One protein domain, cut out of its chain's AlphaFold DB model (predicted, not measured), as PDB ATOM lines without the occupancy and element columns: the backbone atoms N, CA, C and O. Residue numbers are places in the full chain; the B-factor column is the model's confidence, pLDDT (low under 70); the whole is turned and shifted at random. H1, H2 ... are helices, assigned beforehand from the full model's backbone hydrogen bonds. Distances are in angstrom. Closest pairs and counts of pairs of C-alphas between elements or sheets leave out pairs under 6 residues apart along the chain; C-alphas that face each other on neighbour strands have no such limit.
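AT A GLANCE: This is residues 68 to 160 and 184 to 196 of the 294 residues of an uncharacterized protein of Paramecium tetraurelia (UniProt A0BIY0). Two helices, H1 and H6, lie side by side in the middle of an elongated body, with H2 and H3 at one end of it and H8 at the other. The longest helix, H4, runs lengthwise along one side, meeting H1 near its own first residues, and the short H5 and H7 lie near H6. The printed part has 106 residues with eight named helices, H1 to H8 in order along the chain, and no named strand; its class is all helix. It is compact, with a radius of gyration of the C-alphas of 14.4 A, and spans 43 by 26 by 25 A.

HOW THE PARTS SIT: H1, residues 68 to 80, is the hub, touching three helices. With residues 72 to 77 alone it touches H2, residues 84 to 90, at a steep tilt of 53 degrees, opposite ways; the closest C-alphas, of Tyr 76 and Ile 87, are 6.2 A apart. H2 touches H3, residues 96 to 105, about perpendicular at 74 degrees, with the C-alphas of Trp 84 and Asp 96 closest at 4.8 A. H1 and H4, residues 111 to 128, only just touch, with 3 pairs of C-alphas within 8 A, the closest being Trp 71 and Phe 114 at 6.8 A; they are about perpendicular at 74 degrees. H5, residues 132 to 135, is close to H4 but not clearly touching, the closest C-alphas being Phe 125 and Tyr 133 at 6.1 A. H6, residues 140 to 151, touches H1 the same way at a shallow tilt of 34 degrees, only just short of steep, with the C-alphas of Ala 79 and Ile 149 closest at 5.0 A. H7, residues 153 to 157, and H8, residues 184 to 196, are each close to H6 but not clearly touching; the closest C-alphas are Ile 149 and Tyr 155 at 6.4 A, and Leu 151 and Arg 193 at 6.8 A. In H1, H3, H4, H6 and H8 every O i to N i+4 pair is within hydrogen-bond range. H2 has 1 of 3, beside 3 of 4 O i to N i+3 pairs, H7 has 0 of 1, beside 0 of 2, and H5 is too short for an O i to N i+4 pair.

IN THESE COORDINATES: H1 begins at C-alpha 68 (20.137, -5.606, 6.048) and is 18.0 A long. H2 measures 10.3 A, H3 14.2 A, H5 5.5 A, H6 16.0 A and H7 6.9 A. H4, 25.7 A, begins at C-alpha 111 (27.190, -12.323, 15.569). H8, 18.5 A, ends at C-alpha 196 (43.901, -5.397, -8.032).

THE WHOLE: The C-alphas farthest apart, of Asn 97 and Ile 184, are 43.7 A apart. Residues 161 to 183 are not printed, and C-alphas 160 and 184 are 17.5 A apart across this cut; the links from H1 through to H7 are tight. Mean pLDDT of the printed part is 79.0, with residues 129 to 138, 153 to 160 and 184 to 196 under 70.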
ATOM      1  N   SER A  68      19.194  -5.927   7.124       92.62
ATOM      2  CA  SER A  68      20.137  -5.606   6.048       92.62
ATOM      3  C   SER A  68      21.222  -4.622   6.502       92.62
ATOM      4  O   SER A  68      22.400  -4.839   6.214       92.62
ATOM      5  N   GLU A  69      20.856  -3.586   7.264       94.88
ATOM      6  CA  GLU A  69      21.803  -2.631   7.856       94.88
ATOM      7  C   GLU A  69      22.740  -3.334   8.843       94.88
ATOM      8  O   GLU A  69      23.952  -3.113   8.831       94.88
ATOM      9  N   GLU A  70      22.195  -4.216   9.685       95.69
ATOM     10  CA  GLU A  70      22.986  -5.009  10.623       95.69
ATOM     11  C   GLU A  70      23.918  -5.979   9.894       95.69
ATOM     12  O   GLU A  70      25.093  -6.089  10.244       95.69
ATOM     13  N   TRP A  71      23.442  -6.631   8.834       95.31
ATOM     14  CA  TRP A  71      24.275  -7.496   8.005       95.31
ATOM     15  C   TRP A  71      25.450  -6.735   7.371       95.31
ATOM     16  O   TRP A  71      26.600  -7.168   7.486       95.31
ATOM     17  N   LEU A  72      25.204  -5.562   6.784       94.50
ATOM     18  CA  LEU A  72      26.265  -4.705   6.249       94.50
ATOM     19  C   LEU A  72      27.234  -4.248   7.344       94.50
ATOM     20  O   LEU A  72      28.451  -4.307   7.154       94.50
ATOM     21  N   LEU A  73      26.723  -3.849   8.512       95.94
ATOM     22  CA  LEU A  73      27.553  -3.498   9.662       95.94
ATOM     23  C   LEU A  73      28.472  -4.660  10.065       95.94
ATOM     24  O   LEU A  73      29.665  -4.450  10.290       95.94
ATOM     25  N   PHE A  74      27.941  -5.881  10.135       96.19
ATOM     26  CA  PHE A  74      28.722  -7.079  10.428       96.19
ATOM     27  C   PHE A  74      29.851  -7.281   9.416       96.19
ATOM     28  O   PHE A  74      31.012  -7.426   9.811       96.19
ATOM     29  N   LEU A  75      29.526  -7.248   8.121       93.88
ATOM     30  CA  LEU A  75      30.498  -7.445   7.050       93.88
ATOM     31  C   LEU A  75      31.602  -6.388   7.091       93.88
ATOM     32  O   LEU A  75      32.788  -6.718   7.111       93.88
ATOM     33  N   TYR A  76      31.239  -5.111   7.175       94.44
ATOM     34  CA  TYR A  76      32.227  -4.043   7.229       94.44
ATOM     35  C   TYR A  76      33.056  -4.073   8.517       94.44
ATOM     36  O   TYR A  76      34.259  -3.812   8.474       94.44
ATOM     37  N   HIS A  77      32.485  -4.460   9.658       94.19
ATOM     38  CA  HIS A  77      33.279  -4.670  10.870       94.19
ATOM     39  C   HIS A  77      34.289  -5.811  10.697       94.19
ATOM     40  O   HIS A  77      35.458  -5.647  11.050       94.19
ATOM     41  N   LYS A  78      33.906  -6.929  10.068       91.69
ATOM     42  CA  LYS A  78      34.851  -8.008   9.729       91.69
ATOM     43  C   LYS A  78      35.931  -7.556   8.746       91.69
ATOM     44  O   LYS A  78      37.094  -7.913   8.920       91.69
ATOM     45  N   ALA A  79      35.572  -6.734   7.766       89.25
ATOM     46  CA  ALA A  79      36.478  -6.237   6.737       89.25
ATOM     47  C   ALA A  79      37.503  -5.218   7.269       89.25
ATOM     48  O   ALA A  79      38.689  -5.275   6.930       89.25
ATOM     49  N   ILE A  80      37.052  -4.246   8.073       88.88
ATOM     50  CA  ILE A  80      37.841  -3.056   8.429       88.88
ATOM     51  C   ILE A  80      37.844  -2.699   9.925       88.88
ATOM     52  O   ILE A  80      38.482  -1.708  10.299       88.88
ATOM     53  N   SER A  81      37.232  -3.523  10.781       92.62
ATOM     54  CA  SER A  81      37.180  -3.390  12.246       92.62
ATOM     55  C   SER A  81      36.512  -2.085  12.712       92.62
ATOM     56  O   SER A  81      35.554  -1.614  12.108       92.62
ATOM     57  N   ASN A  82      37.005  -1.475  13.794       94.56
ATOM     58  CA  ASN A  82      36.404  -0.328  14.489       94.56
ATOM     59  C   ASN A  82      36.571   1.020  13.750       94.56
ATOM     60  O   ASN A  82      36.712   2.075  14.374       94.56
ATOM     61  N   LYS A  83      36.588   1.015  12.414       94.38
ATOM     62  CA  LYS A  83      36.651   2.231  11.591       94.38
ATOM     63  C   LYS A  83      35.251   2.806  11.370       94.38
ATOM     64  O   LYS A  83      34.796   2.911  10.240       94.38
ATOM     65  N   TRP A  84      34.576   3.200  12.447       96.56
ATOM     66  CA  TRP A  84      33.155   3.587  12.445       96.56
ATOM     67  C   TRP A  84      32.786   4.649  11.408       96.56
ATOM     68  O   TRP A  84      31.792   4.497  10.710       96.56
ATOM     69  N   ALA A  85      33.617   5.684  11.256       95.19
ATOM     70  CA  ALA A  85      33.404   6.729  10.256       95.19
ATOM     71  C   ALA A  85      33.544   6.226   8.809       95.19
ATOM     72  O   ALA A  85      32.932   6.786   7.910       95.19
ATOM     73  N   GLU A  86      34.340   5.177   8.574       93.38
ATOM     74  CA  GLU A  86      34.422   4.532   7.260       93.38
ATOM     75  C   GLU A  86      33.187   3.665   7.010       93.38
ATOM     76  O   GLU A  86      32.603   3.740   5.938       93.38
ATOM     77  N   ILE A  87      32.745   2.908   8.021       94.75
ATOM     78  CA  ILE A  87      31.533   2.078   7.940       94.75
ATOM     79  C   ILE A  87      30.290   2.945   7.689       94.75
ATOM     80  O   ILE A  87      29.444   2.578   6.881       94.75
ATOM     81  N   ALA A  88      30.204   4.124   8.315       95.38
ATOM     82  CA  ALA A  88      29.094   5.065   8.139       95.38
ATOM     83  C   ALA A  88      28.881   5.517   6.686       95.38
ATOM     84  O   ALA A  88      27.772   5.886   6.319       95.38
ATOM     85  N   LYS A  89      29.909   5.443   5.829       92.81
ATOM     86  CA  LYS A  89      29.780   5.759   4.395       92.81
ATOM     87  C   LYS A  89      28.957   4.728   3.617       92.81
ATOM     88  O   LYS A  89      28.588   4.999   2.484       92.81
ATOM     89  N   HIS A  90      28.730   3.554   4.201       92.50
ATOM     90  CA  HIS A  90      28.010   2.433   3.592       92.50
ATOM     91  C   HIS A  90      26.661   2.156   4.271       92.50
ATOM     92  O   HIS A  90      25.964   1.222   3.890       92.50
ATOM     93  N   LEU A  91      26.310   2.938   5.296       93.25
ATOM     94  CA  LEU A  91      25.058   2.837   6.042       93.25
ATOM     95  C   LEU A  91      24.404   4.216   6.061       93.25
ATOM     96  O   LEU A  91      24.576   4.998   6.998       93.25
ATOM     97  N   GLU A  92      23.694   4.527   4.981       91.69
ATOM     98  CA  GLU A  92      23.099   5.843   4.771       91.69
ATOM     99  C   GLU A  92      22.172   6.237   5.926       91.69
ATOM    100  O   GLU A  92      21.363   5.453   6.426       91.69
ATOM    101  N   GLY A  93      22.339   7.468   6.406       93.25
ATOM    102  CA  GLY A  93      21.590   8.003   7.542       93.25
ATOM    103  C   GLY A  93      21.955   7.420   8.915       93.25
ATOM    104  O   GLY A  93      21.435   7.902   9.924       93.25
ATOM    105  N   ARG A  94      22.873   6.447   9.013       96.81
ATOM    106  CA  ARG A  94      23.436   5.981  10.291       96.81
ATOM    107  C   ARG A  94      24.764   6.677  10.573       96.81
ATOM    108  O   ARG A  94      25.716   6.601   9.804       96.81
ATOM    109  N   THR A  95      24.853   7.348  11.718       97.69
ATOM    110  CA  THR A  95      26.083   8.040  12.130       97.69
ATOM    111  C   THR A  95      27.128   7.050  12.643       97.69
ATOM    112  O   THR A  95      26.799   5.968  13.134       97.69
ATOM    113  N   ASP A  96      28.405   7.431  12.607       97.12
ATOM    114  CA  ASP A  96      29.496   6.634  13.178       97.12
ATOM    115  C   ASP A  96      29.279   6.350  14.675       97.12
ATOM    116  O   ASP A  96      29.576   5.259  15.169       97.12
ATOM    117  N   ASN A  97      28.698   7.312  15.399       97.31
ATOM    118  CA  ASN A  97      28.301   7.134  16.787       97.31
ATOM    119  C   ASN A  97      27.154   6.122  16.943       97.31
ATOM    120  O   ASN A  97      27.246   5.263  17.820       97.31
ATOM    121  N   ALA A  98      26.114   6.190  16.104       96.88
ATOM    122  CA  ALA A  98      25.012   5.226  16.118       96.88
ATOM    123  C   ALA A  98      25.511   3.805  15.827       96.88
ATOM    124  O   ALA A  98      25.196   2.884  16.575       96.88
ATOM    125  N   ILE A  99      26.366   3.651  14.815       97.62
ATOM    126  CA  ILE A  99      26.995   2.381  14.434       97.62
ATOM    127  C   ILE A  99      27.805   1.787  15.588       97.62
ATOM    128  O   ILE A  99      27.603   0.638  15.977       97.62
ATOM    129  N   LYS A 100      28.712   2.578  16.175       96.88
ATOM    130  CA  LYS A 100      29.520   2.151  17.324       96.88
ATOM    131  C   LYS A 100      28.635   1.753  18.506       96.88
ATOM    132  O   LYS A 100      28.944   0.784  19.196       96.88
ATOM    133  N   ASN A 101      27.577   2.514  18.781       96.94
ATOM    134  CA  ASN A 101      26.669   2.210  19.882       96.94
ATOM    135  C   ASN A 101      25.952   0.887  19.624       96.94
ATOM    136  O   ASN A 101      26.050  -0.004  20.461       96.94
ATOM    137  N   HIS A 102      25.355   0.724  18.441       96.44
ATOM    138  CA  HIS A 102      24.637  -0.487  18.049       96.44
ATOM    139  C   HIS A 102      25.517  -1.739  18.099       96.44
ATOM    140  O   HIS A 102      25.130  -2.758  18.678       96.44
ATOM    141  N   TRP A 103      26.756  -1.626  17.607       96.56
ATOM    142  CA  TRP A 103      27.757  -2.687  17.711       96.56
ATOM    143  C   TRP A 103      27.986  -3.135  19.162       96.56
ATOM    144  O   TRP A 103      28.034  -4.329  19.463       96.56
ATOM    145  N   ASN A 104      28.120  -2.178  20.083       94.88
ATOM    146  CA  ASN A 104      28.451  -2.466  21.477       94.88
ATOM    147  C   ASN A 104      27.242  -2.889  22.324       94.88
ATOM    148  O   ASN A 104      27.437  -3.628  23.292       94.88
ATOM    149  N   SER A 105      26.027  -2.441  21.987       91.50
ATOM    150  CA  SER A 105      24.819  -2.675  22.787       91.50
ATOM    151  C   SER A 105      23.945  -3.828  22.292       91.50
ATOM    152  O   SER A 105      23.373  -4.533  23.118       91.50
ATOM    153  N   GLY A 106      23.821  -4.026  20.976       85.88
ATOM    154  CA  GLY A 106      22.846  -4.959  20.389       85.88
ATOM    155  C   GLY A 106      23.465  -6.066  19.541       85.88
ATOM    156  O   GLY A 106      23.013  -7.209  19.577       85.88
ATOM    157  N   MET A 107      24.553  -5.761  18.835       92.44
ATOM    158  CA  MET A 107      25.050  -6.627  17.766       92.44
ATOM    159  C   MET A 107      25.594  -7.978  18.242       92.44
ATOM    160  O   MET A 107      25.512  -8.966  17.516       92.44
ATOM    161  N   LYS A 108      26.112  -8.058  19.477       85.81
ATOM    162  CA  LYS A 108      26.752  -9.275  20.016       85.81
ATOM    163  C   LYS A 108      25.881 -10.527  19.906       85.81
ATOM    164  O   LYS A 108      26.409 -11.599  19.636       85.81
ATOM    165  N   LYS A 109      24.562 -10.388  20.077       90.12
ATOM    166  CA  LYS A 109      23.612 -11.509  20.012       90.12
ATOM    167  C   LYS A 109      23.407 -12.040  18.589       90.12
ATOM    168  O   LYS A 109      23.059 -13.201  18.432       90.12
ATOM    169  N   ARG A 110      23.651 -11.215  17.566       91.56
ATOM    170  CA  ARG A 110      23.456 -11.563  16.146       91.56
ATOM    171  C   ARG A 110      24.734 -12.053  15.463       91.56
ATOM    172  O   ARG A 110      24.683 -12.594  14.365       91.56
ATOM    173  N   ILE A 111      25.893 -11.887  16.110       92.06
ATOM    174  CA  ILE A 111      27.190 -12.323  15.569       92.06
ATOM    175  C   ILE A 111      27.188 -13.810  15.170       92.06
ATOM    176  O   ILE A 111      27.684 -14.085  14.077       92.06
ATOM    177  N   PRO A 112      26.661 -14.763  15.968       92.38
ATOM    178  CA  PRO A 112      26.642 -16.175  15.571       92.38
ATOM    179  C   PRO A 112      25.825 -16.419  14.295       92.38
ATOM    180  O   PRO A 112      26.331 -17.029  13.356       92.38
ATOM    181  N   GLU A 113      24.614 -15.855  14.226       94.06
ATOM    182  CA  GLU A 113      23.713 -15.927  13.064       94.06
ATOM    183  C   GLU A 113      24.404 -15.410  11.790       94.06
ATOM    184  O   GLU A 113      24.485 -16.106  10.775       94.06
ATOM    185  N   PHE A 114      24.987 -14.212  11.854       95.19
ATOM    186  CA  PHE A 114      25.683 -13.613  10.715       95.19
ATOM    187  C   PHE A 114      26.994 -14.316  10.363       95.19
ATOM    188  O   PHE A 114      27.361 -14.387   9.190       95.19
ATOM    189  N   THR A 115      27.688 -14.887  11.345       92.31
ATOM    190  CA  THR A 115      28.881 -15.700  11.085       92.31
ATOM    191  C   THR A 115      28.505 -16.958  10.312       92.31
ATOM    192  O   THR A 115      29.138 -17.244   9.299       92.31
ATOM    193  N   HIS A 116      27.438 -17.652  10.712       91.44
ATOM    194  CA  HIS A 116      26.929 -18.811   9.981       91.44
ATOM    195  C   HIS A 116      26.522 -18.443   8.545       91.44
ATOM    196  O   HIS A 116      26.943 -19.100   7.591       91.44
ATOM    197  N   LYS A 117      25.797 -17.327   8.365       92.12
ATOM    198  CA  LYS A 117      25.454 -16.803   7.032       92.12
ATOM    199  C   LYS A 117      26.701 -16.552   6.172       92.12
ATOM    200  O   LYS A 117      26.748 -16.975   5.018       92.12
ATOM    201  N   LEU A 118      27.731 -15.905   6.728       90.12
ATOM    202  CA  LEU A 118      28.989 -15.636   6.022       90.12
ATOM    203  C   LEU A 118      29.737 -16.924   5.638       90.12
ATOM    204  O   LEU A 118      30.337 -16.986   4.565       90.12
ATOM    205  N   LEU A 119      29.703 -17.952   6.489       87.06
ATOM    206  CA  LEU A 119      30.310 -19.251   6.195       87.06
ATOM    207  C   LEU A 119      29.600 -19.962   5.035       87.06
ATOM    208  O   LEU A 119      30.279 -20.481   4.149       87.06
ATOM    209  N   GLY A 120      28.267 -19.914   4.977       86.50
ATOM    210  CA  GLY A 120      27.508 -20.441   3.836       86.50
ATOM    211  C   GLY A 120      27.861 -19.733   2.522       86.50
ATOM    212  O   GLY A 120      28.136 -20.381   1.512       86.50
ATOM    213  N   ILE A 121      27.962 -18.400   2.555       85.62
ATOM    214  CA  ILE A 121      28.428 -17.571   1.426       85.62
ATOM    215  C   ILE A 121      29.834 -18.010   0.981       85.62
ATOM    216  O   ILE A 121      30.072 -18.236  -0.206       85.62
ATOM    217  N   LYS A 122      30.759 -18.220   1.927       81.38
ATOM    218  CA  LYS A 122      32.115 -18.712   1.636       81.38
ATOM    219  C   LYS A 122      32.108 -20.089   0.965       81.38
ATOM    220  O   LYS A 122      32.863 -20.295   0.019       81.38
ATOM    221  N   GLN A 123      31.299 -21.038   1.431       81.31
ATOM    222  CA  GLN A 123      31.241 -22.376   0.827       81.31
ATOM    223  C   GLN A 123      30.791 -22.305  -0.636       81.31
ATOM    224  O   GLN A 123      31.439 -22.876  -1.513       81.31
ATOM    225  N   GLN A 124      29.747 -21.524  -0.919       80.94
ATOM    226  CA  GLN A 124      29.276 -21.304  -2.287       80.94
ATOM    227  C   GLN A 124      30.336 -20.616  -3.160       80.94
ATOM    228  O   GLN A 124      30.515 -20.978  -4.323       80.94
ATOM    229  N   PHE A 125      31.068 -19.653  -2.594       77.31
ATOM    230  CA  PHE A 125      32.185 -18.985  -3.260       77.31
ATOM    231  C   PHE A 125      33.289 -19.973  -3.667       77.31
ATOM    232  O   PHE A 125      33.758 -19.940  -4.804       77.31
ATOM    233  N   LEU A 126      33.679 -20.882  -2.767       72.81
ATOM    234  CA  LEU A 126      34.712 -21.890  -3.032       72.81
ATOM    235  C   LEU A 126      34.285 -22.911  -4.097       72.81
ATOM    236  O   LEU A 126      35.129 -23.385  -4.858       72.81
ATOM    237  N   GLN A 127      32.989 -23.229  -4.163       73.75
ATOM    238  CA  GLN A 127      32.427 -24.146  -5.156       73.75
ATOM    239  C   GLN A 127      32.349 -23.512  -6.554       73.75
ATOM    240  O   GLN A 127      32.749 -24.146  -7.529       73.75
ATOM    241  N   LYS A 128      31.865 -22.264  -6.659       71.31
ATOM    242  CA  LYS A 128      31.626 -21.580  -7.947       71.31
ATOM    243  C   LYS A 128      32.870 -20.899  -8.546       71.31
ATOM    244  O   LYS A 128      32.952 -20.777  -9.764       71.31
ATOM    245  N   GLY A 129      33.845 -20.479  -7.731       63.72
ATOM    246  CA  GLY A 129      35.041 -19.748  -8.190       63.72
ATOM    247  C   GLY A 129      34.795 -18.266  -8.556       63.72
ATOM    248  O   GLY A 129      33.660 -17.791  -8.591       63.72
ATOM    249  N   LEU A 130      35.876 -17.508  -8.809       64.31
ATOM    250  CA  LEU A 130      35.837 -16.108  -9.292       64.31
ATOM    251  C   LEU A 130      35.899 -16.097 -10.828       64.31
ATOM    252  O   LEU A 130      36.777 -16.802 -11.331       64.31
ATOM    253  N   PRO A 131      35.086 -15.323 -11.592       53.66
ATOM    254  CA  PRO A 131      34.388 -14.058 -11.265       53.66
ATOM    255  C   PRO A 131      32.855 -14.136 -11.072       53.66
ATOM    256  O   PRO A 131      32.270 -13.202 -10.525       53.66
ATOM    257  N   SER A 132      32.217 -15.249 -11.451       57.97
ATOM    258  CA  SER A 132      30.748 -15.410 -11.496       57.97
ATOM    259  C   SER A 132      30.038 -15.203 -10.144       57.97
ATOM    260  O   SER A 132      28.892 -14.765 -10.093       57.97
ATOM    261  N   TYR A 133      30.714 -15.460  -9.018       63.06
ATOM    262  CA  TYR A 133      30.108 -15.329  -7.689       63.06
ATOM    263  C   TYR A 133      29.779 -13.881  -7.291       63.06
ATOM    264  O   TYR A 133      28.790 -13.640  -6.606       63.06
ATOM    265  N   PHE A 134      30.593 -12.897  -7.678       64.75
ATOM    266  CA  PHE A 134      30.346 -11.506  -7.271       64.75
ATOM    267  C   PHE A 134      29.341 -10.785  -8.173       64.75
ATOM    268  O   PHE A 134      28.813  -9.748  -7.780       64.75
ATOM    269  N   GLU A 135      29.045 -11.344  -9.347       66.75
ATOM    270  CA  GLU A 135      28.025 -10.832 -10.269       66.75
ATOM    271  C   GLU A 135      26.597 -11.081  -9.759       66.75
ATOM    272  O   GLU A 135      25.682 -10.379 -10.171       66.75
ATOM    273  N   GLN A 136      26.401 -12.012  -8.816       66.44
ATOM    274  CA  GLN A 136      25.079 -12.319  -8.248       66.44
ATOM    275  C   GLN A 136      24.622 -11.331  -7.154       66.44
ATOM    276  O   GLN A 136      23.486 -11.407  -6.698       66.44
ATOM    277  N   PHE A 137      25.504 -10.442  -6.682       66.75
ATOM    278  CA  PHE A 137      25.160  -9.465  -5.650       66.75
ATOM    279  C   PHE A 137      24.761  -8.142  -6.298       66.75
ATOM    280  O   PHE A 137      25.618  -7.392  -6.764       66.75
ATOM    281  N   GLU A 138      23.464  -7.839  -6.271       60.94
ATOM    282  CA  GLU A 138      22.918  -6.559  -6.744       60.94
ATOM    283  C   GLU A 138      23.377  -5.376  -5.872       60.94
ATOM    284  O   GLU A 138      23.542  -4.255  -6.354       60.94
ATOM    285  N   ILE A 139      23.637  -5.619  -4.582       70.44
ATOM    286  CA  ILE A 139      24.019  -4.579  -3.623       70.44
ATOM    287  C   ILE A 139      25.539  -4.363  -3.654       70.44
ATOM    288  O   ILE A 139      26.318  -5.126  -3.075       70.44
ATOM    289  N   GLU A 140      25.964  -3.259  -4.275       78.75
ATOM    290  CA  GLU A 140      27.380  -2.897  -4.447       78.75
ATOM    291  C   GLU A 140      28.161  -2.858  -3.115       78.75
ATOM    292  O   GLU A 140      29.325  -3.261  -3.046       78.75
ATOM    293  N   PHE A 141      27.525  -2.401  -2.032       81.06
ATOM    294  CA  PHE A 141      28.159  -2.301  -0.712       81.06
ATOM    295  C   PHE A 141      28.451  -3.667  -0.085       81.06
ATOM    296  O   PHE A 141      29.531  -3.877   0.471       81.06
ATOM    297  N   GLU A 142      27.521  -4.613  -0.211       84.19
ATOM    298  CA  GLU A 142      27.706  -5.978   0.281       84.19
ATOM    299  C   GLU A 142      28.847  -6.662  -0.472       84.19
ATOM    300  O   GLU A 142      29.772  -7.199   0.145       84.19
ATOM    301  N   ARG A 143      28.843  -6.539  -1.805       83.50
ATOM    302  CA  ARG A 143      29.910  -7.043  -2.670       83.50
ATOM    303  C   ARG A 143      31.278  -6.495  -2.260       83.50
ATOM    304  O   ARG A 143      32.196  -7.279  -2.030       83.50
ATOM    305  N   LYS A 144      31.417  -5.173  -2.110       84.06
ATOM    306  CA  LYS A 144      32.678  -4.527  -1.695       84.06
ATOM    307  C   LYS A 144      33.180  -5.056  -0.351       84.06
ATOM    308  O   LYS A 144      34.376  -5.301  -0.193       84.06
ATOM    309  N   ALA A 145      32.293  -5.233   0.628       86.94
ATOM    310  CA  ALA A 145      32.678  -5.759   1.934       86.94
ATOM    311  C   ALA A 145      33.157  -7.217   1.843       86.94
ATOM    312  O   ALA A 145      34.212  -7.548   2.389       86.94
ATOM    313  N   LEU A 146      32.433  -8.068   1.109       86.44
ATOM    314  CA  LEU A 146      32.801  -9.468   0.879       86.44
ATOM    315  C   LEU A 146      34.115  -9.604   0.104       86.44
ATOM    316  O   LEU A 146      34.951 -10.430   0.464       86.44
ATOM    317  N   GLU A 147      34.346  -8.760  -0.902       82.56
ATOM    318  CA  GLU A 147      35.623  -8.686  -1.612       82.56
ATOM    319  C   GLU A 147      36.765  -8.365  -0.643       82.56
ATOM    320  O   GLU A 147      37.776  -9.064  -0.637       82.56
ATOM    321  N   ILE A 148      36.614  -7.374   0.244       82.38
ATOM    322  CA  ILE A 148      37.652  -7.069   1.242       82.38
ATOM    323  C   ILE A 148      37.890  -8.267   2.167       82.38
ATOM    324  O   ILE A 148      39.041  -8.580   2.462       82.38
ATOM    325  N   ILE A 149      36.831  -8.934   2.627       84.75
ATOM    326  CA  ILE A 149      36.936 -10.090   3.527       84.75
ATOM    327  C   ILE A 149      37.674 -11.240   2.835       84.75
ATOM    328  O   ILE A 149      38.664 -11.742   3.363       84.75
ATOM    329  N   PHE A 150      37.231 -11.643   1.645       80.38
ATOM    330  CA  PHE A 150      37.760 -12.819   0.961       80.38
ATOM    331  C   PHE A 150      39.112 -12.563   0.281       80.38
ATOM    332  O   PHE A 150      39.938 -13.471   0.201       80.38
ATOM    333  N   LEU A 151      39.408 -11.332  -0.148       72.56
ATOM    334  CA  LEU A 151      40.685 -10.973  -0.782       72.56
ATOM    335  C   LEU A 151      41.786 -10.584   0.231       72.56
ATOM    336  O   LEU A 151      42.950 -10.395  -0.145       72.56
ATOM    337  N   ASN A 152      41.465 -10.470   1.526       73.88
ATOM    338  CA  ASN A 152      42.448 -10.163   2.565       73.88
ATOM    339  C   ASN A 152      43.191 -11.424   3.049       73.88
ATOM    340  O   ASN A 152      42.620 -12.299   3.697       73.88
ATOM    341  N   LYS A 153      44.516 -11.460   2.824       55.62
ATOM    342  CA  LYS A 153      45.433 -12.562   3.201       55.62
ATOM    343  C   LYS A 153      45.335 -12.990   4.669       55.62
ATOM    344  O   LYS A 153      45.590 -14.147   4.967       55.62
ATOM    345  N   THR A 154      45.027 -12.064   5.575       50.44
ATOM    346  CA  THR A 154      44.933 -12.339   7.017       50.44
ATOM    347  C   THR A 154      43.623 -13.035   7.382       50.44
ATOM    348  O   THR A 154      43.589 -13.816   8.322       50.44
ATOM    349  N   TYR A 155      42.553 -12.783   6.627       51.12
ATOM    350  CA  TYR A 155      41.286 -13.477   6.829       51.12
ATOM    351  C   TYR A 155      41.361 -14.898   6.261       51.12
ATOM    352  O   TYR A 155      40.843 -15.818   6.870       51.12
ATOM    353  N   VAL A 156      42.097 -15.102   5.162       48.16
ATOM    354  CA  VAL A 156      42.320 -16.430   4.563       48.16
ATOM    355  C   VAL A 156      43.003 -17.424   5.518       48.16
ATOM    356  O   VAL A 156      42.648 -18.592   5.461       48.16
ATOM    357  N   SER A 157      43.908 -17.004   6.420       44.16
ATOM    358  CA  SER A 157      44.534 -17.942   7.379       44.16
ATOM    359  C   SER A 157      43.663 -18.241   8.607       44.16
ATOM    360  O   SER A 157      43.605 -19.373   9.055       44.16
ATOM    361  N   LEU A 158      42.883 -17.267   9.098       44.47
ATOM    362  CA  LEU A 158      41.839 -17.507  10.116       44.47
ATOM    363  C   LEU A 158      40.683 -18.388   9.596       44.47
ATOM    364  O   LEU A 158      39.769 -18.728  10.339       44.47
ATOM    365  N   LEU A 159      40.701 -18.703   8.301       45.31
ATOM    366  CA  LEU A 159      39.728 -19.510   7.581       45.31
ATOM    367  C   LEU A 159      40.239 -20.919   7.241       45.31
ATOM    368  O   LEU A 159      39.489 -21.643   6.578       45.31
ATOM    369  N   THR A 160      41.463 -21.262   7.657       43.25
ATOM    370  CA  THR A 160      42.116 -22.569   7.466       43.25
ATOM    371  C   THR A 160      42.491 -23.269   8.776       43.25
ATOM    372  O   THR A 160      42.827 -24.441   8.730       43.25
ATOM    373  N   ILE A 184      44.051 -24.721  -8.756       54.00
ATOM    374  CA  ILE A 184      43.809 -23.786  -9.864       54.00
ATOM    375  C   ILE A 184      43.005 -22.566  -9.389       54.00
ATOM    376  O   ILE A 184      43.353 -21.433  -9.726       54.00
ATOM    377  N   ARG A 185      41.983 -22.759  -8.544       55.12
ATOM    378  CA  ARG A 185      41.206 -21.651  -7.948       55.12
ATOM    379  C   ARG A 185      42.061 -20.769  -7.036       55.12
ATOM    380  O   ARG A 185      41.954 -19.545  -7.093       55.12
ATOM    381  N   ILE A 186      42.938 -21.369  -6.226       51.28
ATOM    382  CA  ILE A 186      43.898 -20.641  -5.378       51.28
ATOM    383  C   ILE A 186      44.878 -19.835  -6.242       51.28
ATOM    384  O   ILE A 186      45.227 -18.700  -5.910       51.28
ATOM    385  N   GLN A 187      45.301 -20.391  -7.374       53.66
ATOM    386  CA  GLN A 187      46.205 -19.726  -8.304       53.66
ATOM    387  C   GLN A 187      45.529 -18.539  -9.006       53.66
ATOM    388  O   GLN A 187      46.062 -17.430  -8.975       53.66
ATOM    389  N   GLN A 188      44.300 -18.715  -9.499       55.09
ATOM    390  CA  GLN A 188      43.481 -17.635 -10.068       55.09
ATOM    391  C   GLN A 188      43.200 -16.516  -9.049       55.09
ATOM    392  O   GLN A 188      43.294 -15.330  -9.372       55.09
ATOM    393  N   TYR A 189      42.920 -16.877  -7.792       47.59
ATOM    394  CA  TYR A 189      42.773 -15.931  -6.684       47.59
ATOM    395  C   TYR A 189      44.043 -15.096  -6.466       47.59
ATOM    396  O   TYR A 189      43.977 -13.870  -6.332       47.59
ATOM    397  N   ASN A 190      45.212 -15.742  -6.465       49.69
ATOM    398  CA  ASN A 190      46.492 -15.057  -6.309       49.69
ATOM    399  C   ASN A 190      46.783 -14.115  -7.489       49.69
ATOM    400  O   ASN A 190      47.272 -13.004  -7.272       49.69
ATOM    401  N   ASP A 191      46.411 -14.493  -8.710       53.53
ATOM    402  CA  ASP A 191      46.587 -13.661  -9.902       53.53
ATOM    403  C   ASP A 191      45.696 -12.411  -9.891       53.53
ATOM    404  O   ASP A 191      46.169 -11.305 -10.170       53.53
ATOM    405  N   ILE A 192      44.427 -12.538  -9.497       49.31
ATOM    406  CA  ILE A 192      43.490 -11.405  -9.393       49.31
ATOM    407  C   ILE A 192      43.906 -10.457  -8.269       49.31
ATOM    408  O   ILE A 192      43.918  -9.234  -8.451       49.31
ATOM    409  N   ARG A 193      44.326 -11.006  -7.125       46.44
ATOM    410  CA  ARG A 193      44.906 -10.234  -6.025       46.44
ATOM    411  C   ARG A 193      46.121  -9.429  -6.484       46.44
ATOM    412  O   ARG A 193      46.269  -8.269  -6.109       46.44
ATOM    413  N   ASN A 194      46.988 -10.017  -7.303       50.19
ATOM    414  CA  ASN A 194      48.166  -9.330  -7.826       50.19
ATOM    415  C   ASN A 194      47.807  -8.230  -8.846       50.19
ATOM    416  O   ASN A 194      48.529  -7.234  -8.936       50.19
ATOM    417  N   ARG A 195      46.676  -8.359  -9.558       48.06
ATOM    418  CA  ARG A 195      46.151  -7.360 -10.514       48.06
ATOM    419  C   ARG A 195      45.429  -6.179  -9.851       48.06
ATOM    420  O   ARG A 195      45.541  -5.057 -10.331       48.06
ATOM    421  N   THR A 196      44.719  -6.408  -8.745       39.91
ATOM    422  CA  THR A 196      43.901  -5.397  -8.032       39.91
ATOM    423  C   THR A 196      44.678  -4.560  -7.009       39.91
ATOM    424  O   THR A 196      44.149  -3.585  -6.469       39.91
TER     425      THR A 196